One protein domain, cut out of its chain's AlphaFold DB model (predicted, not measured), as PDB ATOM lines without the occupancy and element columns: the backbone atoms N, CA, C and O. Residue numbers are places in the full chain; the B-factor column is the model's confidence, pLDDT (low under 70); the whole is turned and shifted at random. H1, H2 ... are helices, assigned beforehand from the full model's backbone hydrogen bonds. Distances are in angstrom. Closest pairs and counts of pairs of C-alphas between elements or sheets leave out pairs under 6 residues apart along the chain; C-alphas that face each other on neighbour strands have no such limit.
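What this domain is: This is residues 17 to 27, 36 to 151 and 177 to 208 of the 210 residues of an uncharacterized protein of Gossypium darwinii (UniProt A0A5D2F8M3). Three helices, H3, H4 and H5, form an up-and-down bundle, each running against the one before it; H6 folds back beside H5, while H7 and H8 cross H5. At one end of the long axis H2 reaches away from H3, with residues 38 to 44 sticking out, and the short H1 is near H2. The printed part has 159 residues, with eight named helices in the order H1 to H8 and no named strand; the class is all helix. It is compact, with a radius of gyration of the C-alphas of 16.1 A, but elongated, spanning 53 by 30 by 29 A.

How they stand to each other: H1, residues 21 to 24, is close to but not clearly touching H2, residues 40 to 51; their closest C-alphas, Glu 22 and Arg 48, are 7.5 A apart. H2 touches H3, residues 55 to 66, with residues 46 to 50 alone, at 70.1 degrees, only just about perpendicular; C-alphas 50 and 57 are closest, 5.3 A apart. H3 and H4, residues 72 to 83, form a helical hairpin at a shallow tilt of 20 degrees, opposite ways, closest at C-alphas 62 and 75, 4.0 A. H5, residues 88 to 101, is the hub, touching four helices. It forms a hairpin with H4 at a steep tilt of 39 degrees, where C-alphas 83 and 91 are closest, 4.9 A. It forms another with H6, residues 103 to 113, at a shallow tilt of 17 degrees, closest at C-alphas 99 and 106, 3.9 A. H7, residues 127 to 141, touches residues 88 to 93 of H5 at 72 degrees, only just about perpendicular; C-alphas 89 and 132 are closest, 5.2 A. H8, residues 189 to 207, touches H5 about perpendicular at 89 degrees, closest at C-alphas 96 and 197, 5.4 A. H7 and H8 touch at a shallow tilt of 23 degrees, the same way, closest at C-alphas 141 and 207, 6.7 A. Every O i to N i+4 pair is within hydrogen-bond range in H2, H3, H4, H5, H7 and H8, and 6 of 7 are in H6; H1 is too short for such a pair.

Where its parts are: H1 begins at C-alpha 21 (40.330, -74.205, 33.990). H5 spans 20.2 A from C-alpha 88 (31.856, -51.444, 35.624), and H7 spans 21.0 A. H8 is the longest, 27.2 A, ending at C-alpha 207 (50.307, -39.617, 30.130).

The domain as a whole: C-alphas 17 and 187 are the two farthest apart, 53.1 A. Residues 28 to 35 are cut out, with 19.0 A between C-alphas 27 and 36, as are residues 152 to 176, with 14.5 A between C-alphas 151 and 177. The link from H6 to H7 is long. The model's pLDDT is under 70 at residues 17 to 23, 118 to 125 and 179 to 185.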
ATOM      1  N   CYS A  17      47.573 -75.024  34.769       63.28
ATOM      2  CA  CYS A  17      47.784 -76.470  34.604       63.28
ATOM      3  C   CYS A  17      46.506 -77.330  34.645       63.28
ATOM      4  O   CYS A  17      46.517 -78.473  34.193       63.28
ATOM      5  N   CYS A  18      45.381 -76.812  35.140       60.50
ATOM      6  CA  CYS A  18      44.160 -77.607  35.272       60.50
ATOM      7  C   CYS A  18      43.343 -77.640  33.960       60.50
ATOM      8  O   CYS A  18      42.964 -76.603  33.421       60.50
ATOM      9  N   LYS A  19      42.981 -78.828  33.454       56.06
ATOM     10  CA  LYS A  19      42.058 -78.966  32.298       56.06
ATOM     11  C   LYS A  19      40.652 -78.414  32.592       56.06
ATOM     12  O   LYS A  19      40.002 -77.876  31.705       56.06
ATOM     13  N   ALA A  20      40.229 -78.437  33.858       56.59
ATOM     14  CA  ALA A  20      38.992 -77.804  34.333       56.59
ATOM     15  C   ALA A  20      39.002 -76.260  34.229       56.59
ATOM     16  O   ALA A  20      37.975 -75.609  34.430       56.59
ATOM     17  N   PHE A  21      40.151 -75.650  33.917       60.00
ATOM     18  CA  PHE A  21      40.330 -74.205  33.990       60.00
ATOM     19  C   PHE A  21      39.876 -73.425  32.758       60.00
ATOM     20  O   PHE A  21      39.832 -72.199  32.818       60.00
ATOM     21  N   GLU A  22      39.509 -74.071  31.650       60.47
ATOM     22  CA  GLU A  22      39.067 -73.328  30.459       60.47
ATOM     23  C   GLU A  22      37.782 -72.540  30.717       60.47
ATOM     24  O   GLU A  22      37.736 -71.338  30.462       60.47
ATOM     25  N   ARG A  23      36.771 -73.178  31.323       62.53
ATOM     26  CA  ARG A  23      35.536 -72.490  31.732       62.53
ATOM     27  C   ARG A  23      35.755 -71.608  32.961       62.53
ATOM     28  O   ARG A  23      35.228 -70.500  33.015       62.53
ATOM     29  N   ALA A  24      36.576 -72.054  33.917       71.06
ATOM     30  CA  ALA A  24      36.862 -71.281  35.128       71.06
ATOM     31  C   ALA A  24      37.608 -69.971  34.831       71.06
ATOM     32  O   ALA A  24      37.409 -68.988  35.538       71.06
ATOM     33  N   SER A  25      38.405 -69.919  33.755       77.06
ATOM     34  CA  SER A  25      39.136 -68.718  33.323       77.06
ATOM     35  C   SER A  25      38.228 -67.511  33.084       77.06
ATOM     36  O   SER A  25      38.711 -66.386  33.179       77.06
ATOM     37  N   ASN A  26      36.932 -67.722  32.824       77.88
ATOM     38  CA  ASN A  26      35.942 -66.650  32.725       77.88
ATOM     39  C   ASN A  26      35.715 -65.928  34.070       77.88
ATOM     40  O   ASN A  26      35.535 -64.716  34.084       77.88
ATOM     41  N   TYR A  27      35.796 -66.638  35.200       78.25
ATOM     42  CA  TYR A  27      35.475 -66.125  36.545       78.25
ATOM     43  C   TYR A  27      36.705 -65.838  37.415       78.25
ATOM     44  O   TYR A  27      36.586 -65.453  38.575       78.25
ATOM     45  N   VAL A  36      49.059 -54.435  32.688       86.06
ATOM     46  CA  VAL A  36      49.718 -54.677  31.409       86.06
ATOM     47  C   VAL A  36      50.588 -55.933  31.522       86.06
ATOM     48  O   VAL A  36      51.429 -56.010  32.419       86.06
ATOM     49  N   PRO A  37      50.404 -56.928  30.636       82.06
ATOM     50  CA  PRO A  37      51.129 -58.195  30.694       82.06
ATOM     51  C   PRO A  37      52.540 -58.041  30.109       82.06
ATOM     52  O   PRO A  37      52.785 -58.326  28.931       82.06
ATOM     53  N   TRP A  38      53.497 -57.592  30.912       81.56
ATOM     54  CA  TRP A  38      54.877 -57.442  30.450       81.56
ATOM     55  C   TRP A  38      55.578 -58.801  30.326       81.56
ATOM     56  O   TRP A  38      56.281 -59.055  29.341       81.56
ATOM     57  N   ARG A  39      55.322 -59.721  31.268       81.81
ATOM     58  CA  ARG A  39      55.978 -61.037  31.338       81.81
ATOM     59  C   ARG A  39      55.303 -62.075  30.435       81.81
ATOM     60  O   ARG A  39      54.102 -62.029  30.174       81.81
ATOM     61  N   LYS A  40      56.065 -63.077  29.978       79.25
ATOM     62  CA  LYS A  40      55.554 -64.160  29.107       79.25
ATOM     63  C   LYS A  40      54.411 -64.954  29.759       79.25
ATOM     64  O   LYS A  40      53.423 -65.245  29.088       79.25
ATOM     65  N   CYS A  41      54.520 -65.267  31.053       75.50
ATOM     66  CA  CYS A  41      53.478 -65.976  31.804       75.50
ATOM     67  C   CYS A  41      52.173 -65.164  31.896       75.50
ATOM     68  O   CYS A  41      51.103 -65.707  31.629       75.50
ATOM     69  N   GLU A  42      52.257 -63.858  32.161       82.50
ATOM     70  CA  GLU A  42      51.102 -62.947  32.197       82.50
ATOM     71  C   GLU A  42      50.417 -62.860  30.830       82.50
ATOM     72  O   GLU A  42      49.192 -62.948  30.740       82.50
ATOM     73  N   LYS A  43      51.202 -62.774  29.744       84.44
ATOM     74  CA  LYS A  43      50.679 -62.790  28.366       84.44
ATOM     75  C   LYS A  43      49.907 -64.077  28.072       84.44
ATOM     76  O   LYS A  43      48.827 -64.024  27.482       84.44
ATOM     77  N   GLY A  44      50.450 -65.227  28.480       83.00
ATOM     78  CA  GLY A  44      49.797 -66.530  28.332       83.00
ATOM     79  C   GLY A  44      48.484 -66.613  29.110       83.00
ATOM     80  O   GLY A  44      47.453 -66.985  28.546       83.00
ATOM     81  N   PHE A  45      48.503 -66.188  30.374       82.94
ATOM     82  CA  PHE A  45      47.328 -66.142  31.240       82.94
ATOM     83  C   PHE A  45      46.228 -65.239  30.673       82.94
ATOM     84  O   PHE A  45      45.104 -65.689  30.457       82.94
ATOM     85  N   GLN A  46      46.567 -64.003  30.299       84.44
ATOM     86  CA  GLN A  46      45.602 -63.071  29.720       84.44
ATOM     87  C   GLN A  46      45.033 -63.572  28.387       84.44
ATOM     88  O   GLN A  46      43.849 -63.368  28.112       84.44
ATOM     89  N   LYS A  47      45.831 -64.262  27.556       87.44
ATOM     90  CA  LYS A  47      45.336 -64.878  26.312       87.44
ATOM     91  C   LYS A  47      44.229 -65.896  26.600       87.44
ATOM     92  O   LYS A  47      43.234 -65.890  25.875       87.44
ATOM     93  N   ARG A  48      44.379 -66.724  27.640       85.75
ATOM     94  CA  ARG A  48      43.366 -67.716  28.038       85.75
ATOM     95  C   ARG A  48      42.135 -67.069  28.665       85.75
ATOM     96  O   ARG A  48      41.037 -67.356  28.206       85.75
ATOM     97  N   CYS A  49      42.300 -66.139  29.608       89.00
ATOM     98  CA  CYS A  49      41.173 -65.398  30.191       89.00
ATOM     99  C   CYS A  49      40.347 -64.686  29.109       89.00
ATOM    100  O   CYS A  49      39.122 -64.770  29.099       89.00
ATOM    101  N   LYS A  50      41.012 -64.073  28.123       90.31
ATOM    102  CA  LYS A  50      40.346 -63.471  26.963       90.31
ATOM    103  C   LYS A  50      39.597 -64.506  26.115       90.31
ATOM    104  O   LYS A  50      38.481 -64.231  25.693       90.31
ATOM    105  N   ALA A  51      40.199 -65.666  25.837       88.88
ATOM    106  CA  ALA A  51      39.532 -66.742  25.091       88.88
ATOM    107  C   ALA A  51      38.285 -67.265  25.827       88.88
ATOM    108  O   ALA A  51      37.298 -67.610  25.187       88.88
ATOM    109  N   ALA A  52      38.302 -67.226  27.160       88.00
ATOM    110  CA  ALA A  52      37.168 -67.549  28.018       88.00
ATOM    111  C   ALA A  52      36.153 -66.396  28.194       88.00
ATOM    112  O   ALA A  52      35.200 -66.547  28.952       88.00
ATOM    113  N   ASN A  53      36.327 -65.259  27.506       90.38
ATOM    114  CA  ASN A  53      35.506 -64.045  27.638       90.38
ATOM    115  C   ASN A  53      35.447 -63.443  29.058       90.38
ATOM    116  O   ASN A  53      34.455 -62.801  29.407       90.38
ATOM    117  N   ASN A  54      36.517 -63.592  29.846       93.19
ATOM    118  CA  ASN A  54      36.653 -62.920  31.138       93.19
ATOM    119  C   ASN A  54      36.573 -61.394  30.967       93.19
ATOM    120  O   ASN A  54      37.319 -60.813  30.172       93.19
ATOM    121  N   ALA A  55      35.680 -60.761  31.725       95.25
ATOM    122  CA  ALA A  55      35.341 -59.353  31.559       95.25
ATOM    123  C   ALA A  55      36.542 -58.418  31.812       95.25
ATOM    124  O   ALA A  55      36.804 -57.528  31.005       95.25
ATOM    125  N   GLU A  56      37.328 -58.680  32.862       94.69
ATOM    126  CA  GLU A  56      38.541 -57.917  33.192       94.69
ATOM    127  C   GLU A  56      39.596 -58.078  32.089       94.69
ATOM    128  O   GLU A  56      40.124 -57.094  31.577       94.69
ATOM    129  N   ALA A  57      39.859 -59.299  31.615       94.81
ATOM    130  CA  ALA A  57      40.817 -59.533  30.533       94.81
ATOM    131  C   ALA A  57      40.442 -58.792  29.236       94.81
ATOM    132  O   ALA A  57      41.335 -58.299  28.532       94.81
ATOM    133  N   LEU A  58      39.143 -58.728  28.921       97.00
ATOM    134  CA  LEU A  58      38.603 -57.963  27.798       97.00
ATOM    135  C   LEU A  58      38.796 -56.457  28.022       97.00
ATOM    136  O   LEU A  58      39.340 -55.801  27.135       97.00
ATOM    137  N   TYR A  59      38.459 -55.940  29.207       97.38
ATOM    138  CA  TYR A  59      38.663 -54.539  29.588       97.38
ATOM    139  C   TYR A  59      40.131 -54.115  29.437       97.38
ATOM    140  O   TYR A  59      40.433 -53.198  28.669       97.38
ATOM    141  N   ARG A  60      41.071 -54.850  30.052       95.81
ATOM    142  CA  ARG A  60      42.516 -54.567  29.948       95.81
ATOM    143  C   ARG A  60      42.987 -54.545  28.498       95.81
ATOM    144  O   ARG A  60      43.791 -53.703  28.096       95.81
ATOM    145  N   LYS A  61      42.498 -55.492  27.687       95.81
ATOM    146  CA  LYS A  61      42.858 -55.569  26.268       95.81
ATOM    147  C   LYS A  61      42.284 -54.396  25.472       95.81
ATOM    148  O   LYS A  61      42.969 -53.903  24.575       95.81
ATOM    149  N   GLY A  62      41.072 -53.966  25.813       97.19
ATOM    150  CA  GLY A  62      40.421 -52.774  25.287       97.19
ATOM    151  C   GLY A  62      41.236 -51.520  25.558       97.19
ATOM    152  O   GLY A  62      41.653 -50.871  24.604       97.19
ATOM    153  N   MET A  63      41.573 -51.263  26.824       96.44
ATOM    154  CA  MET A  63      42.390 -50.118  27.250       96.44
ATOM    155  C   MET A  63      43.730 -50.050  26.511       96.44
ATOM    156  O   MET A  63      44.037 -49.043  25.875       96.44
ATOM    157  N   ILE A  64      44.494 -51.152  26.504       94.81
ATOM    158  CA  ILE A  64      45.786 -51.213  25.802       94.81
ATOM    159  C   ILE A  64      45.617 -50.864  24.323       94.81
ATOM    160  O   ILE A  64      46.402 -50.101  23.765       94.81
ATOM    161  N   ASN A  65      44.613 -51.442  23.665       95.50
ATOM    162  CA  ASN A  65      44.420 -51.267  22.234       95.50
ATOM    163  C   ASN A  65      43.884 -49.866  21.878       95.50
ATOM    164  O   ASN A  65      44.342 -49.318  20.878       95.50
ATOM    165  N   CYS A  66      42.977 -49.291  22.680       95.56
ATOM    166  CA  CYS A  66      42.419 -47.947  22.478       95.56
ATOM    167  C   CYS A  66      43.514 -46.885  22.395       95.56
ATOM    168  O   CYS A  66      43.504 -46.061  21.481       95.56
ATOM    169  N   PHE A  67      44.481 -46.962  23.311       94.31
ATOM    170  CA  PHE A  67      45.527 -45.954  23.470       94.31
ATOM    171  C   PHE A  67      46.872 -46.349  22.843       94.31
ATOM    172  O   PHE A  67      47.881 -45.678  23.044       94.31
ATOM    173  N   SER A  68      46.890 -47.417  22.038       90.56
ATOM    174  CA  SER A  68      48.030 -47.805  21.196       90.56
ATOM    175  C   SER A  68      47.932 -47.176  19.802       90.56
ATOM    176  O   SER A  68      46.851 -47.126  19.226       90.56
ATOM    177  N   ARG A  69      49.078 -46.856  19.179       85.38
ATOM    178  CA  ARG A  69      49.205 -46.122  17.893       85.38
ATOM    179  C   ARG A  69      48.307 -46.561  16.719       85.38
ATOM    180  O   ARG A  69      48.116 -45.780  15.801       85.38
ATOM    181  N   ARG A  70      47.852 -47.818  16.658       81.94
ATOM    182  CA  ARG A  70      47.166 -48.387  15.472       81.94
ATOM    183  C   ARG A  70      45.995 -49.317  15.796       81.94
ATOM    184  O   ARG A  70      45.587 -50.100  14.946       81.94
ATOM    185  N   LYS A  71      45.527 -49.358  17.049       83.69
ATOM    186  CA  LYS A  71      44.606 -50.418  17.507       83.69
ATOM    187  C   LYS A  71      43.292 -49.900  18.088       83.69
ATOM    188  O   LYS A  71      42.568 -50.698  18.684       83.69
ATOM    189  N   SER A  72      42.947 -48.636  17.853       82.56
ATOM    190  CA  SER A  72      41.813 -47.972  18.502       82.56
ATOM    191  C   SER A  72      40.466 -48.657  18.245       82.56
ATOM    192  O   SER A  72      39.787 -49.007  19.207       82.56
ATOM    193  N   GLU A  73      40.127 -49.005  16.997       90.56
ATOM    194  CA  GLU A  73      38.881 -49.736  16.681       90.56
ATOM    195  C   GLU A  73      38.791 -51.092  17.392       90.56
ATOM    196  O   GLU A  73      37.764 -51.473  17.959       90.56
ATOM    197  N   SER A  74      39.899 -51.839  17.405       94.88
ATOM    198  CA  SER A  74      39.953 -53.113  18.119       94.88
ATOM    199  C   SER A  74      39.811 -52.923  19.632       94.88
ATOM    200  O   SER A  74      39.263 -53.796  20.299       94.88
ATOM    201  N   GLY A  75      40.288 -51.792  20.163       96.44
ATOM    202  CA  GLY A  75      40.126 -51.399  21.556       96.44
ATOM    203  C   GLY A  75      38.663 -51.171  21.908       96.44
ATOM    204  O   GLY A  75      38.162 -51.832  22.816       96.44
ATOM    205  N   LEU A  76      37.954 -50.360  21.114       97.00
ATOM    206  CA  LEU A  76      36.517 -50.114  21.273       97.00
ATOM    207  C   LEU A  76      35.711 -51.417  21.256       97.00
ATOM    208  O   LEU A  76      34.857 -51.632  22.112       97.00
ATOM    209  N   ARG A  77      36.033 -52.344  20.344       97.44
ATOM    210  CA  ARG A  77      35.379 -53.663  20.294       97.44
ATOM    211  C   ARG A  77      35.592 -54.491  21.561       97.44
ATOM    212  O   ARG A  77      34.683 -55.208  21.970       97.44
ATOM    213  N   TYR A  78      36.782 -54.451  22.157       98.31
ATOM    214  CA  TYR A  78      37.057 -55.179  23.399       98.31
ATOM    215  C   TYR A  78      36.396 -54.524  24.612       98.31
ATOM    216  O   TYR A  78      35.851 -55.247  25.443       98.31
ATOM    217  N   LEU A  79      36.397 -53.190  24.681       98.19
ATOM    218  CA  LEU A  79      35.690 -52.450  25.723       98.19
ATOM    219  C   LEU A  79      34.186 -52.725  25.668       98.19
ATOM    220  O   LEU A  79      33.624 -53.138  26.675       98.19
ATOM    221  N   LYS A  80      33.570 -52.653  24.480       98.06
ATOM    222  CA  LYS A  80      32.157 -53.005  24.281       98.06
ATOM    223  C   LYS A  80      31.830 -54.407  24.806       98.06
ATOM    224  O   LYS A  80      30.876 -54.575  25.556       98.06
ATOM    225  N   LYS A  81      32.649 -55.412  24.480       97.75
ATOM    226  CA  LYS A  81      32.458 -56.784  24.988       97.75
ATOM    227  C   LYS A  81      32.582 -56.887  26.509       97.75
ATOM    228  O   LYS A  81      31.916 -57.718  27.113       97.75
ATOM    229  N   ALA A  82      33.454 -56.094  27.128       97.62
ATOM    230  CA  ALA A  82      33.576 -56.052  28.583       97.62
ATOM    231  C   ALA A  82      32.350 -55.374  29.227       97.62
ATOM    232  O   ALA A  82      31.839 -55.874  30.228       97.62
ATOM    233  N   THR A  83      31.825 -54.308  28.615       97.25
ATOM    234  CA  THR A  83      30.555 -53.663  28.993       97.25
ATOM    235  C   THR A  83      29.386 -54.650  28.927       97.25
ATOM    236  O   THR A  83      28.655 -54.788  29.900       97.25
ATOM    237  N   GLU A  84      29.254 -55.417  27.838       95.94
ATOM    238  CA  GLU A  84      28.225 -56.467  27.668       95.94
ATOM    239  C   GLU A  84      28.319 -57.586  28.726       95.94
ATOM    240  O   GLU A  84      27.370 -58.339  28.934       95.94
ATOM    241  N   LYS A  85      29.464 -57.703  29.408       93.81
ATOM    242  CA  LYS A  85      29.707 -58.638  30.515       93.81
ATOM    243  C   LYS A  85      29.520 -58.004  31.899       93.81
ATOM    244  O   LYS A  85      29.815 -58.662  32.893       93.81
ATOM    245  N   GLY A  86      29.057 -56.757  31.973       91.94
ATOM    246  CA  GLY A  86      28.809 -56.041  33.227       91.94
ATOM    247  C   GLY A  86      30.067 -55.485  33.901       91.94
ATOM    248  O   GLY A  86      30.048 -55.215  35.098       91.94
ATOM    249  N   HIS A  87      31.176 -55.326  33.172       95.25
ATOM    250  CA  HIS A  87      32.398 -54.764  33.747       95.25
ATOM    251  C   HIS A  87      32.264 -53.254  33.972       95.25
ATOM    252  O   HIS A  87      32.296 -52.479  33.018       95.25
ATOM    253  N   VAL A  88      32.176 -52.830  35.232       95.38
ATOM    254  CA  VAL A  88      31.856 -51.444  35.624       95.38
ATOM    255  C   VAL A  88      32.844 -50.425  35.043       95.38
ATOM    256  O   VAL A  88      32.443 -49.451  34.415       95.38
ATOM    257  N   GLU A  89      34.147 -50.675  35.145       96.06
ATOM    258  CA  GLU A  89      35.170 -49.767  34.612       96.06
ATOM    259  C   GLU A  89      35.165 -49.733  33.078       96.06
ATOM    260  O   GLU A  89      35.551 -48.729  32.480       96.06
ATOM    261  N   ALA A  90      34.697 -50.802  32.424       97.69
ATOM    262  CA  ALA A  90      34.546 -50.819  30.975       97.69
ATOM    263  C   ALA A  90      33.318 -50.016  30.557       97.69
ATOM    264  O   ALA A  90      33.408 -49.278  29.589       97.69
ATOM    265  N   VAL A  91      32.199 -50.114  31.285       97.62
ATOM    266  CA  VAL A  91      31.024 -49.246  31.091       97.62
ATOM    267  C   VAL A  91      31.453 -47.779  31.156       97.62
ATOM    268  O   VAL A  91      31.207 -47.033  30.211       97.62
ATOM    269  N   TYR A  92      32.168 -47.402  32.221       97.31
ATOM    270  CA  TYR A  92      32.678 -46.047  32.419       97.31
ATOM    271  C   TYR A  92      33.608 -45.606  31.277       97.31
ATOM    272  O   TYR A  92      33.313 -44.655  30.558       97.31
ATOM    273  N   THR A  93      34.715 -46.322  31.051       97.69
ATOM    274  CA  THR A  93      35.720 -45.914  30.052       97.69
ATOM    275  C   THR A  93      35.186 -45.957  28.622       97.69
ATOM    276  O   THR A  93      35.451 -45.042  27.849       97.69
ATOM    277  N   TYR A  94      34.419 -46.986  28.253       98.25
ATOM    278  CA  TYR A  94      33.818 -47.094  26.923       98.25
ATOM    279  C   TYR A  94      32.838 -45.954  26.668       98.25
ATOM    280  O   TYR A  94      32.931 -45.299  25.633       98.25
ATOM    281  N   GLY A  95      31.944 -45.687  27.624       97.25
ATOM    282  CA  GLY A  95      30.974 -44.604  27.526       97.25
ATOM    283  C   GLY A  95      31.637 -43.239  27.363       97.25
ATOM    284  O   GLY A  95      31.284 -42.497  26.448       97.25
ATOM    285  N   ILE A  96      32.659 -42.949  28.174       96.56
ATOM    286  CA  ILE A  96      33.430 -41.704  28.080       96.56
ATOM    287  C   ILE A  96      34.134 -41.571  26.725       96.56
ATOM    288  O   ILE A  96      34.039 -40.524  26.091       96.56
ATOM    289  N   ILE A  97      34.792 -42.628  26.234       96.69
ATOM    290  CA  ILE A  97      35.449 -42.585  24.919       96.69
ATOM    291  C   ILE A  97      34.426 -42.290  23.815       96.69
ATOM    292  O   ILE A  97      34.705 -41.482  22.934       96.69
ATOM    293  N   LEU A  98      33.240 -42.906  23.862       95.94
ATOM    294  CA  LEU A  98      32.176 -42.645  22.892       95.94
ATOM    295  C   LEU A  98      31.689 -41.186  22.927       95.94
ATOM    296  O   LEU A  98      31.461 -40.609  21.865       95.94
ATOM    297  N   ILE A  99      31.588 -40.579  24.115       94.38
ATOM    298  CA  ILE A  99      31.286 -39.146  24.271       94.38
ATOM    299  C   ILE A  99      32.367 -38.287  23.613       94.38
ATOM    300  O   ILE A  99      32.036 -37.415  22.809       94.38
ATOM    301  N   CYS A 100      33.646 -38.572  23.867       93.50
ATOM    302  CA  CYS A 100      34.757 -37.839  23.251       93.50
ATOM    303  C   CYS A 100      34.779 -37.950  21.717       93.50
ATOM    304  O   CYS A 100      35.172 -37.009  21.032       93.50
ATOM    305  N   LEU A 101      34.360 -39.093  21.158       92.19
ATOM    306  CA  LEU A 101      34.266 -39.279  19.705       92.19
ATOM    307  C   LEU A 101      33.137 -38.446  19.067       92.19
ATOM    308  O   LEU A 101      33.175 -38.197  17.862       92.19
ATOM    309  N   GLY A 102      32.167 -37.981  19.858       90.06
ATOM    310  CA  GLY A 102      31.127 -37.057  19.415       90.06
ATOM    311  C   GLY A 102      30.066 -37.672  18.494       90.06
ATOM    312  O   GLY A 102      29.949 -38.890  18.335       90.06
ATOM    313  N   GLY A 103      29.237 -36.807  17.903       87.94
ATOM    314  CA  GLY A 103      28.176 -37.199  16.968       87.94
ATOM    315  C   GLY A 103      27.181 -38.202  17.563       87.94
ATOM    316  O   GLY A 103      26.784 -38.098  18.723       87.94
ATOM    317  N   GLU A 104      26.780 -39.200  16.772       90.69
ATOM    318  CA  GLU A 104      25.852 -40.245  17.228       90.69
ATOM    319  C   GLU A 104      26.487 -41.197  18.258       90.69
ATOM    320  O   GLU A 104      25.785 -41.777  19.088       90.69
ATOM    321  N   LEU A 105      27.821 -41.326  18.261       92.81
ATOM    322  CA  LEU A 105      28.527 -42.127  19.261       92.81
ATOM    323  C   LEU A 105      28.380 -41.519  20.655       92.81
ATOM    324  O   LEU A 105      28.195 -42.268  21.607       92.81
ATOM    325  N   SER A 106      28.345 -40.190  20.774       91.44
ATOM    326  CA  SER A 106      28.128 -39.527  22.064       91.44
ATOM    327  C   SER A 106      26.810 -39.946  22.722       91.44
ATOM    328  O   SER A 106      26.788 -40.358  23.884       91.44
ATOM    329  N   LYS A 107      25.717 -39.991  21.950       90.88
ATOM    330  CA  LYS A 107      24.414 -40.471  22.441       90.88
ATOM    331  C   LYS A 107      24.464 -41.937  22.870       90.88
ATOM    332  O   LYS A 107      23.850 -42.310  23.869       90.88
ATOM    333  N   GLN A 108      25.201 -42.778  22.141       94.44
ATOM    334  CA  GLN A 108      25.434 -44.167  22.550       94.44
ATOM    335  C   GLN A 108      26.243 -44.243  23.850       94.44
ATOM    336  O   GLN A 108      25.924 -45.060  24.708       94.44
ATOM    337  N   GLY A 109      27.243 -43.374  24.016       94.75
ATOM    338  CA  GLY A 109      28.031 -43.250  25.239       94.75
ATOM    339  C   GLY A 109      27.158 -42.953  26.454       94.75
ATOM    340  O   GLY A 109      27.230 -43.676  27.444       94.75
ATOM    341  N   LEU A 110      26.251 -41.982  26.342       91.88
ATOM    342  CA  LEU A 110      25.294 -41.646  27.403       91.88
ATOM    343  C   LEU A 110      24.377 -42.828  27.759       91.88
ATOM    344  O   LEU A 110      24.169 -43.109  28.935       91.88
ATOM    345  N   ARG A 111      23.887 -43.576  26.760       93.50
ATOM    346  CA  ARG A 111      23.083 -44.794  26.993       93.50
ATOM    347  C   ARG A 111      23.872 -45.912  27.676       93.50
ATOM    348  O   ARG A 111      23.304 -46.685  28.434       93.50
ATOM    349  N   VAL A 112      25.167 -46.039  27.391       95.19
ATOM    350  CA  VAL A 112      26.032 -46.997  28.097       95.19
ATOM    351  C   VAL A 112      26.182 -46.572  29.561       95.19
ATOM    352  O   VAL A 112      26.033 -47.397  30.466       95.19
ATOM    353  N   LEU A 113      26.434 -45.283  29.790       93.44
ATOM    354  CA  LEU A 113      26.692 -44.711  31.110       93.44
ATOM    355  C   LEU A 113      25.450 -44.620  31.997       93.44
ATOM    356  O   LEU A 113      25.606 -44.641  33.210       93.44
ATOM    357  N   SER A 114      24.235 -44.611  31.441       89.12
ATOM    358  CA  SER A 114      22.992 -44.585  32.230       89.12
ATOM    359  C   SER A 114      22.813 -45.814  33.133       89.12
ATOM    360  O   SER A 114      21.988 -45.806  34.040       89.12
ATOM    361  N   SER A 115      23.570 -46.889  32.885       86.69
ATOM    362  CA  SER A 115      23.637 -48.057  33.772       86.69
ATOM    363  C   SER A 115      24.461 -47.817  35.046       86.69
ATOM    364  O   SER A 115      24.316 -48.556  36.019       86.69
ATOM    365  N   LEU A 116      25.309 -46.782  35.067       85.25
ATOM    366  CA  LEU A 116      26.029 -46.334  36.254       85.25
ATOM    367  C   LEU A 116      25.124 -45.366  37.013       85.25
ATOM    368  O   LEU A 116      24.819 -44.281  36.529       85.25
ATOM    369  N   HIS A 117      24.682 -45.767  38.203       74.88
ATOM    370  CA  HIS A 117      23.812 -44.927  39.018       74.88
ATOM    371  C   HIS A 117      24.536 -43.635  39.418       74.88
ATOM    372  O   HIS A 117      25.542 -43.678  40.140       74.88
ATOM    373  N   LEU A 118      24.024 -42.503  38.935       69.81
ATOM    374  CA  LEU A 118      24.503 -41.183  39.314       69.81
ATOM    375  C   LEU A 118      23.912 -40.768  40.670       69.81
ATOM    376  O   LEU A 118      22.761 -41.097  40.967       69.81
ATOM    377  N   PRO A 119      24.697 -40.070  41.505       64.44
ATOM    378  CA  PRO A 119      24.181 -39.429  42.707       64.44
ATOM    379  C   PRO A 119      23.229 -38.285  42.324       64.44
ATOM    380  O   PRO A 119      23.217 -37.828  41.180       64.44
ATOM    381  N   LYS A 120      22.401 -37.839  43.273       65.56
ATOM    382  CA  LYS A 120      21.402 -36.791  43.019       65.56
ATOM    383  C   LYS A 120      22.064 -35.453  42.639       65.56
ATOM    384  O   LYS A 120      23.219 -35.219  43.005       65.56
ATOM    385  N   PRO A 121      21.331 -34.537  41.976       54.88
ATOM    386  CA  PRO A 121      21.788 -33.161  41.803       54.88
ATOM    387  C   PRO A 121      22.157 -32.573  43.174       54.88
ATOM    388  O   PRO A 121      21.369 -32.690  44.113       54.88
ATOM    389  N   ASN A 122      23.344 -31.969  43.280       56.22
ATOM    390  CA  ASN A 122      23.976 -31.421  44.501       56.22
ATOM    391  C   ASN A 122      24.730 -32.414  45.404       56.22
ATOM    392  O   ASN A 122      25.291 -31.998  46.415       56.22
ATOM    393  N   GLU A 123      24.803 -33.693  45.041       62.91
ATOM    394  CA  GLU A 123      25.716 -34.644  45.675       62.91
ATOM    395  C   GLU A 123      26.984 -34.814  44.830       62.91
ATOM    396  O   GLU A 123      26.954 -34.798  43.595       62.91
ATOM    397  N   GLY A 124      28.119 -34.973  45.513       62.31
ATOM    398  CA  GLY A 124      29.394 -35.242  44.868       62.31
ATOM    399  C   GLY A 124      29.425 -36.581  44.122       62.31
ATOM    400  O   GLY A 124      28.543 -37.425  44.266       62.31
ATOM    401  N   SER A 125      30.468 -36.797  43.322       69.12
ATOM    402  CA  SER A 125      30.678 -37.997  42.507       69.12
ATOM    403  C   SER A 125      30.506 -39.280  43.329       69.12
ATOM    404  O   SER A 125      31.141 -39.467  44.366       69.12
ATOM    405  N   SER A 126      29.680 -40.212  42.837       80.81
ATOM    406  CA  SER A 126      29.440 -41.492  43.514       80.81
ATOM    407  C   SER A 126      30.753 -42.248  43.741       80.81
ATOM    408  O   SER A 126      31.648 -42.243  42.890       80.81
ATOM    409  N   ARG A 127      30.845 -42.994  44.854       83.31
ATOM    410  CA  ARG A 127      31.987 -43.877  45.174       83.31
ATOM    411  C   ARG A 127      32.349 -44.801  44.004       83.31
ATOM    412  O   ARG A 127      33.517 -45.140  43.816       83.31
ATOM    413  N   MET A 128      31.357 -45.203  43.209       87.69
ATOM    414  CA  MET A 128      31.564 -46.005  42.004       87.69
ATOM    415  C   MET A 128      32.362 -45.250  40.933       87.69
ATOM    416  O   MET A 128      33.305 -45.810  40.376       87.69
ATOM    417  N   ILE A 129      32.032 -43.980  40.683       89.38
ATOM    418  CA  ILE A 129      32.741 -43.129  39.719       89.38
ATOM    419  C   ILE A 129      34.158 -42.846  40.206       89.38
ATOM    420  O   ILE A 129      35.105 -43.063  39.455       89.38
ATOM    421  N   ALA A 130      34.331 -42.484  41.481       88.44
ATOM    422  CA  ALA A 130      35.655 -42.300  42.077       88.44
ATOM    423  C   ALA A 130      36.538 -43.561  41.943       88.44
ATOM    424  O   ALA A 130      37.715 -43.481  41.587       88.44
ATOM    425  N   SER A 131      35.959 -44.751  42.142       90.19
ATOM    426  CA  SER A 131      36.645 -46.032  41.924       90.19
ATOM    427  C   SER A 131      37.029 -46.253  40.454       90.19
ATOM    428  O   SER A 131      38.163 -46.649  40.165       90.19
ATOM    429  N   CYS A 132      36.126 -45.945  39.515       93.88
ATOM    430  CA  CYS A 132      36.401 -46.034  38.078       93.88
ATOM    431  C   CYS A 132      37.531 -45.093  37.656       93.88
ATOM    432  O   CYS A 132      38.458 -45.535  36.974       93.88
ATOM    433  N   ARG A 133      37.494 -43.836  38.112       92.81
ATOM    434  CA  ARG A 133      38.549 -42.830  37.924       92.81
ATOM    435  C   ARG A 133      39.898 -43.372  38.402       92.81
ATOM    436  O   ARG A 133      40.819 -43.545  37.605       92.81
ATOM    437  N   SER A 134      39.981 -43.784  39.668       91.88
ATOM    438  CA  SER A 134      41.213 -44.310  40.273       91.88
ATOM    439  C   SER A 134      41.799 -45.507  39.507       91.88
ATOM    440  O   SER A 134      42.994 -45.544  39.192       91.88
ATOM    441  N   LYS A 135      40.962 -46.489  39.145       93.44
ATOM    442  CA  LYS A 135      41.400 -47.678  38.394       93.44
ATOM    443  C   LYS A 135      41.845 -47.337  36.976       93.44
ATOM    444  O   LYS A 135      42.820 -47.911  36.492       93.44
ATOM    445  N   THR A 136      41.158 -46.403  36.332       94.56
ATOM    446  CA  THR A 136      41.486 -45.924  34.990       94.56
ATOM    447  C   THR A 136      42.822 -45.190  34.982       94.56
ATOM    448  O   THR A 136      43.697 -45.538  34.189       94.56
ATOM    449  N   GLU A 137      43.042 -44.252  35.909       94.12
ATOM    450  CA  GLU A 137      44.327 -43.556  36.046       94.12
ATOM    451  C   GLU A 137      45.461 -44.537  36.348       94.12
ATOM    452  O   GLU A 137      46.512 -44.496  35.704       94.12
ATOM    453  N   LYS A 138      45.244 -45.480  37.277       93.75
ATOM    454  CA  LYS A 138      46.223 -46.533  37.576       93.75
ATOM    455  C   LYS A 138      46.575 -47.346  36.330       93.75
ATOM    456  O   LYS A 138      47.740 -47.696  36.161       93.75
ATOM    457  N   PHE A 139      45.600 -47.637  35.469       94.25
ATOM    458  CA  PHE A 139      45.837 -48.347  34.215       94.25
ATOM    459  C   PHE A 139      46.679 -47.519  33.243       94.25
ATOM    460  O   PHE A 139      47.696 -48.012  32.755       94.25
ATOM    461  N   LEU A 140      46.279 -46.270  32.987       93.75
ATOM    462  CA  LEU A 140      46.964 -45.371  32.054       93.75
ATOM    463  C   LEU A 140      48.415 -45.118  32.480       93.75
ATOM    464  O   LEU A 140      49.314 -45.196  31.649       93.75
ATOM    465  N   ARG A 141      48.666 -44.954  33.785       94.00
ATOM    466  CA  ARG A 141      50.015 -44.822  34.362       94.00
ATOM    467  C   ARG A 141      50.910 -46.045  34.123       94.00
ATOM    468  O   ARG A 141      52.130 -45.933  34.170       94.00
ATOM    469  N   CYS A 142      50.327 -47.221  33.903       92.00
ATOM    470  CA  CYS A 142      51.060 -48.465  33.686       92.00
ATOM    471  C   CYS A 142      51.292 -48.795  32.205       92.00
ATOM    472  O   CYS A 142      51.776 -49.891  31.927       92.00
ATOM    473  N   MET A 143      50.948 -47.915  31.259       92.00
ATOM    474  CA  MET A 143      51.134 -48.151  29.825       92.00
ATOM    475  C   MET A 143      51.664 -46.918  29.094       92.00
ATOM    476  O   MET A 143      51.632 -45.806  29.607       92.00
ATOM    477  N   TRP A 144      52.126 -47.115  27.861       91.94
ATOM    478  CA  TRP A 144      52.414 -46.007  26.954       91.94
ATOM    479  C   TRP A 144      51.131 -45.571  26.257       91.94
ATOM    480  O   TRP A 144      50.520 -46.353  25.522       91.94
ATOM    481  N   VAL A 145      50.723 -44.330  26.505       94.50
ATOM    482  CA  VAL A 145      49.563 -43.708  25.869       94.50
ATOM    483  C   VAL A 145      50.047 -42.969  24.629       94.50
ATOM    484  O   VAL A 145      50.894 -42.087  24.712       94.50
ATOM    485  N   HIS A 146      49.521 -43.335  23.465       94.12
ATOM    486  CA  HIS A 146      49.887 -42.727  22.180       94.12
ATOM    487  C   HIS A 146      48.726 -42.016  21.487       94.12
ATOM    488  O   HIS A 146      48.902 -41.460  20.405       94.12
ATOM    489  N   VAL A 147      47.529 -42.098  22.060       91.88
ATOM    490  CA  VAL A 147      46.315 -41.524  21.487       91.88
ATOM    491  C   VAL A 147      45.748 -40.553  22.505       91.88
ATOM    492  O   VAL A 147      45.411 -40.952  23.619       91.88
ATOM    493  N   ALA A 148      45.640 -39.291  22.107       90.94
ATOM    494  CA  ALA A 148      44.840 -38.306  22.810       90.94
ATOM    495  C   ALA A 148      43.428 -38.290  22.219       90.94
ATOM    496  O   ALA A 148      43.236 -38.540  21.029       90.94
ATOM    497  N   LEU A 149      42.446 -37.980  23.058       90.44
ATOM    498  CA  LEU A 149      41.088 -37.693  22.619       90.44
ATOM    499  C   LEU A 149      40.843 -36.192  22.722       90.44
ATOM    500  O   LEU A 149      41.351 -35.521  23.625       90.44
ATOM    501  N   THR A 150      40.053 -35.674  21.790       86.62
ATOM    502  CA  THR A 150      39.453 -34.353  21.929       86.62
ATOM    503  C   THR A 150      38.229 -34.482  22.820       86.62
ATOM    504  O   THR A 150      37.429 -35.397  22.626       86.62
ATOM    505  N   GLY A 151      38.092 -33.587  23.797       80.38
ATOM    506  CA  GLY A 151      36.874 -33.510  24.595       80.38
ATOM    507  C   GLY A 151      35.664 -33.162  23.721       80.38
ATOM    508  O   GLY A 151      35.837 -32.676  22.593       80.38
ATOM    509  N   THR A 177      41.317 -31.702  37.788       71.31
ATOM    510  CA  THR A 177      41.614 -33.066  38.241       71.31
ATOM    511  C   THR A 177      40.360 -33.784  38.725       71.31
ATOM    512  O   THR A 177      39.399 -33.176  39.197       71.31
ATOM    513  N   TRP A 178      40.376 -35.113  38.624       78.19
ATOM    514  CA  TRP A 178      39.276 -35.953  39.086       78.19
ATOM    515  C   TRP A 178      38.974 -35.795  40.580       78.19
ATOM    516  O   TRP A 178      37.802 -35.825  40.951       78.19
ATOM    517  N   ASP A 179      39.991 -35.556  41.408       69.62
ATOM    518  CA  ASP A 179      39.812 -35.364  42.850       69.62
ATOM    519  C   ASP A 179      39.086 -34.051  43.170       69.62
ATOM    520  O   ASP A 179      38.139 -34.058  43.953       69.62
ATOM    521  N   ALA A 180      39.452 -32.951  42.502       64.62
ATOM    522  CA  ALA A 180      38.784 -31.659  42.668       64.62
ATOM    523  C   ALA A 180      37.350 -31.649  42.110       64.62
ATOM    524  O   ALA A 180      36.515 -30.863  42.539       64.62
ATOM    525  N   SER A 181      37.044 -32.550  41.169       69.00
ATOM    526  CA  SER A 181      35.705 -32.682  40.581       69.00
ATOM    527  C   SER A 181      34.712 -33.475  41.439       69.00
ATOM    528  O   SER A 181      33.540 -33.573  41.070       69.00
ATOM    529  N   ASN A 182      35.159 -34.079  42.549       69.56
ATOM    530  CA  ASN A 182      34.298 -34.927  43.371       69.56
ATOM    531  C   ASN A 182      33.140 -34.146  43.989       69.56
ATOM    532  O   ASN A 182      32.041 -34.672  43.972       69.56
ATOM    533  N   ASP A 183      33.339 -32.909  44.437       66.81
ATOM    534  CA  ASP A 183      32.301 -32.137  45.144       66.81
ATOM    535  C   ASP A 183      31.550 -31.150  44.236       66.81
ATOM    536  O   ASP A 183      30.732 -30.353  44.694       66.81
ATOM    537  N   VAL A 184      31.815 -31.189  42.927       69.00
ATOM    538  CA  VAL A 184      31.230 -30.235  41.985       69.00
ATOM    539  C   VAL A 184      29.876 -30.744  41.502       69.00
ATOM    540  O   VAL A 184      29.788 -31.744  40.785       69.00
ATOM    541  N   GLY A 185      28.822 -30.003  41.842       67.06
ATOM    542  CA  GLY A 185      27.468 -30.245  41.352       67.06
ATOM    543  C   GLY A 185      27.363 -30.224  39.820       67.06
ATOM    544  O   GLY A 185      28.238 -29.722  39.099       67.06
ATOM    545  N   HIS A 186      26.273 -30.793  39.315       73.56
ATOM    546  CA  HIS A 186      25.961 -30.856  37.891       73.56
ATOM    547  C   HIS A 186      24.470 -30.611  37.657       73.56
ATOM    548  O   HIS A 186      23.631 -30.967  38.480       73.56
ATOM    549  N   CYS A 187      24.165 -30.004  36.512       73.88
ATOM    550  CA  CYS A 187      22.815 -29.603  36.139       73.88
ATOM    551  C   CYS A 187      21.937 -30.803  35.711       73.88
ATOM    552  O   CYS A 187      20.738 -30.848  35.966       73.88
ATOM    553  N   CYS A 188      22.552 -31.775  35.032       79.25
ATOM    554  CA  CYS A 188      21.942 -32.988  34.499       79.25
ATOM    555  C   CYS A 188      23.032 -34.020  34.163       79.25
ATOM    556  O   CYS A 188      24.221 -33.682  34.109       79.25
ATOM    557  N   ASP A 189      22.630 -35.254  33.867       81.38
ATOM    558  CA  ASP A 189      23.535 -36.348  33.492       81.38
ATOM    559  C   ASP A 189      24.449 -35.974  32.319       81.38
ATOM    560  O   ASP A 189      25.633 -36.304  32.318       81.38
ATOM    561  N   TYR A 190      23.925 -35.244  31.328       84.06
ATOM    562  CA  TYR A 190      24.718 -34.790  30.184       84.06
ATOM    563  C   TYR A 190      25.842 -33.840  30.625       84.06
ATOM    564  O   TYR A 190      27.001 -34.095  30.306       84.06
ATOM    565  N   CYS A 191      25.522 -32.795  31.406       82.31
ATOM    566  CA  CYS A 191      26.499 -31.861  31.996       82.31
ATOM    567  C   CYS A 191      27.607 -32.622  32.746       82.31
ATOM    568  O   CYS A 191      28.792 -32.304  32.621       82.31
ATOM    569  N   PHE A 192      27.218 -33.623  33.541       85.75
ATOM    570  CA  PHE A 192      28.152 -34.428  34.321       85.75
ATOM    571  C   PHE A 192      29.111 -35.210  33.422       85.75
ATOM    572  O   PHE A 192      30.328 -35.107  33.574       85.75
ATOM    573  N   TRP A 193      28.575 -35.970  32.464       89.00
ATOM    574  CA  TRP A 193      29.387 -36.825  31.602       89.00
ATOM    575  C   TRP A 193      30.222 -36.046  30.582       89.00
ATOM    576  O   TRP A 193      31.309 -36.500  30.228       89.00
ATOM    577  N   ASP A 194      29.770 -34.866  30.151       87.25
ATOM    578  CA  ASP A 194      30.554 -33.953  29.312       87.25
ATOM    579  C   ASP A 194      31.785 -33.426  30.069       87.25
ATOM    580  O   ASP A 194      32.922 -33.534  29.593       87.25
ATOM    581  N   ARG A 195      31.589 -32.965  31.314       86.69
ATOM    582  CA  ARG A 195      32.693 -32.594  32.210       86.69
ATOM    583  C   ARG A 195      33.630 -33.777  32.445       86.69
ATOM    584  O   ARG A 195      34.847 -33.625  32.352       86.69
ATOM    585  N   GLU A 196      33.077 -34.957  32.706       90.62
ATOM    586  CA  GLU A 196      33.855 -36.169  32.953       90.62
ATOM    587  C   GLU A 196      34.711 -36.569  31.744       90.62
ATOM    588  O   GLU A 196      35.879 -36.939  31.895       90.62
ATOM    589  N   ALA A 197      34.168 -36.431  30.534       92.62
ATOM    590  CA  ALA A 197      34.891 -36.666  29.293       92.62
ATOM    591  C   ALA A 197      36.040 -35.667  29.101       92.62
ATOM    592  O   ALA A 197      37.140 -36.056  28.696       92.62
ATOM    593  N   ASN A 198      35.830 -34.397  29.455       90.19
ATOM    594  CA  ASN A 198      36.883 -33.386  29.442       90.19
ATOM    595  C   ASN A 198      38.004 -33.700  30.450       90.19
ATOM    596  O   ASN A 198      39.180 -33.653  30.082       90.19
ATOM    597  N   LEU A 199      37.662 -34.110  31.677       91.31
ATOM    598  CA  LEU A 199      38.634 -34.546  32.692       91.31
ATOM    599  C   LEU A 199      39.440 -35.763  32.222       91.31
ATOM    600  O   LEU A 199      40.669 -35.781  32.326       91.31
ATOM    601  N   PHE A 200      38.772 -36.751  31.624       94.25
ATOM    602  CA  PHE A 200      39.428 -37.920  31.042       94.25
ATOM    603  C   PHE A 200      40.395 -37.534  29.910       94.25
ATOM    604  O   PHE A 200      41.516 -38.042  29.849       94.25
ATOM    605  N   CYS A 201      40.016 -36.598  29.034       92.88
ATOM    606  CA  CYS A 201      40.902 -36.105  27.976       92.88
ATOM    607  C   CYS A 201      42.138 -35.383  28.534       92.88
ATOM    608  O   CYS A 201      43.238 -35.562  28.006       92.88
ATOM    609  N   SER A 202      41.979 -34.586  29.594       91.69
ATOM    610  CA  SER A 202      43.100 -33.948  30.299       91.69
ATOM    611  C   SER A 202      44.040 -34.987  30.913       91.69
ATOM    612  O   SER A 202      45.260 -34.881  30.774       91.69
ATOM    613  N   LEU A 203      43.489 -36.051  31.503       92.19
ATOM    614  CA  LEU A 203      44.279 -37.158  32.032       92.19
ATOM    615  C   LEU A 203      45.063 -37.902  30.945       92.19
ATOM    616  O   LEU A 203      46.229 -38.233  31.147       92.19
ATOM    617  N   LEU A 204      44.458 -38.160  29.782       93.06
ATOM    618  CA  LEU A 204      45.169 -38.790  28.666       93.06
ATOM    619  C   LEU A 204      46.369 -37.954  28.223       93.06
ATOM    620  O   LEU A 204      47.441 -38.510  27.998       93.06
ATOM    621  N   ARG A 205      46.211 -36.626  28.146       92.81
ATOM    622  CA  ARG A 205      47.303 -35.709  27.792       92.81
ATOM    623  C   ARG A 205      48.451 -35.757  28.802       92.81
ATOM    624  O   ARG A 205      49.600 -35.734  28.383       92.81
ATOM    625  N   LYS A 206      48.160 -35.908  30.100       92.12
ATOM    626  CA  LYS A 206      49.176 -36.071  31.162       92.12
ATOM    627  C   LYS A 206      50.086 -37.287  30.940       92.12
ATOM    628  O   LYS A 206      51.253 -37.241  31.314       92.12
ATOM    629  N   TYR A 207      49.562 -38.370  30.361       93.00
ATOM    630  CA  TYR A 207      50.307 -39.617  30.130       93.00
ATOM    631  C   TYR A 207      50.743 -39.829  28.677       93.00
ATOM    632  O   TYR A 207      51.329 -40.870  28.366       93.00
ATOM    633  N   LEU A 208      50.446 -38.880  27.787       92.75
ATOM    634  CA  LEU A 208      50.761 -38.994  26.373       92.75
ATOM    635  C   LEU A 208      52.280 -39.032  26.180       92.75
ATOM    636  O   LEU A 208      53.010 -38.170  26.664       92.75
TER     637      LEU A 208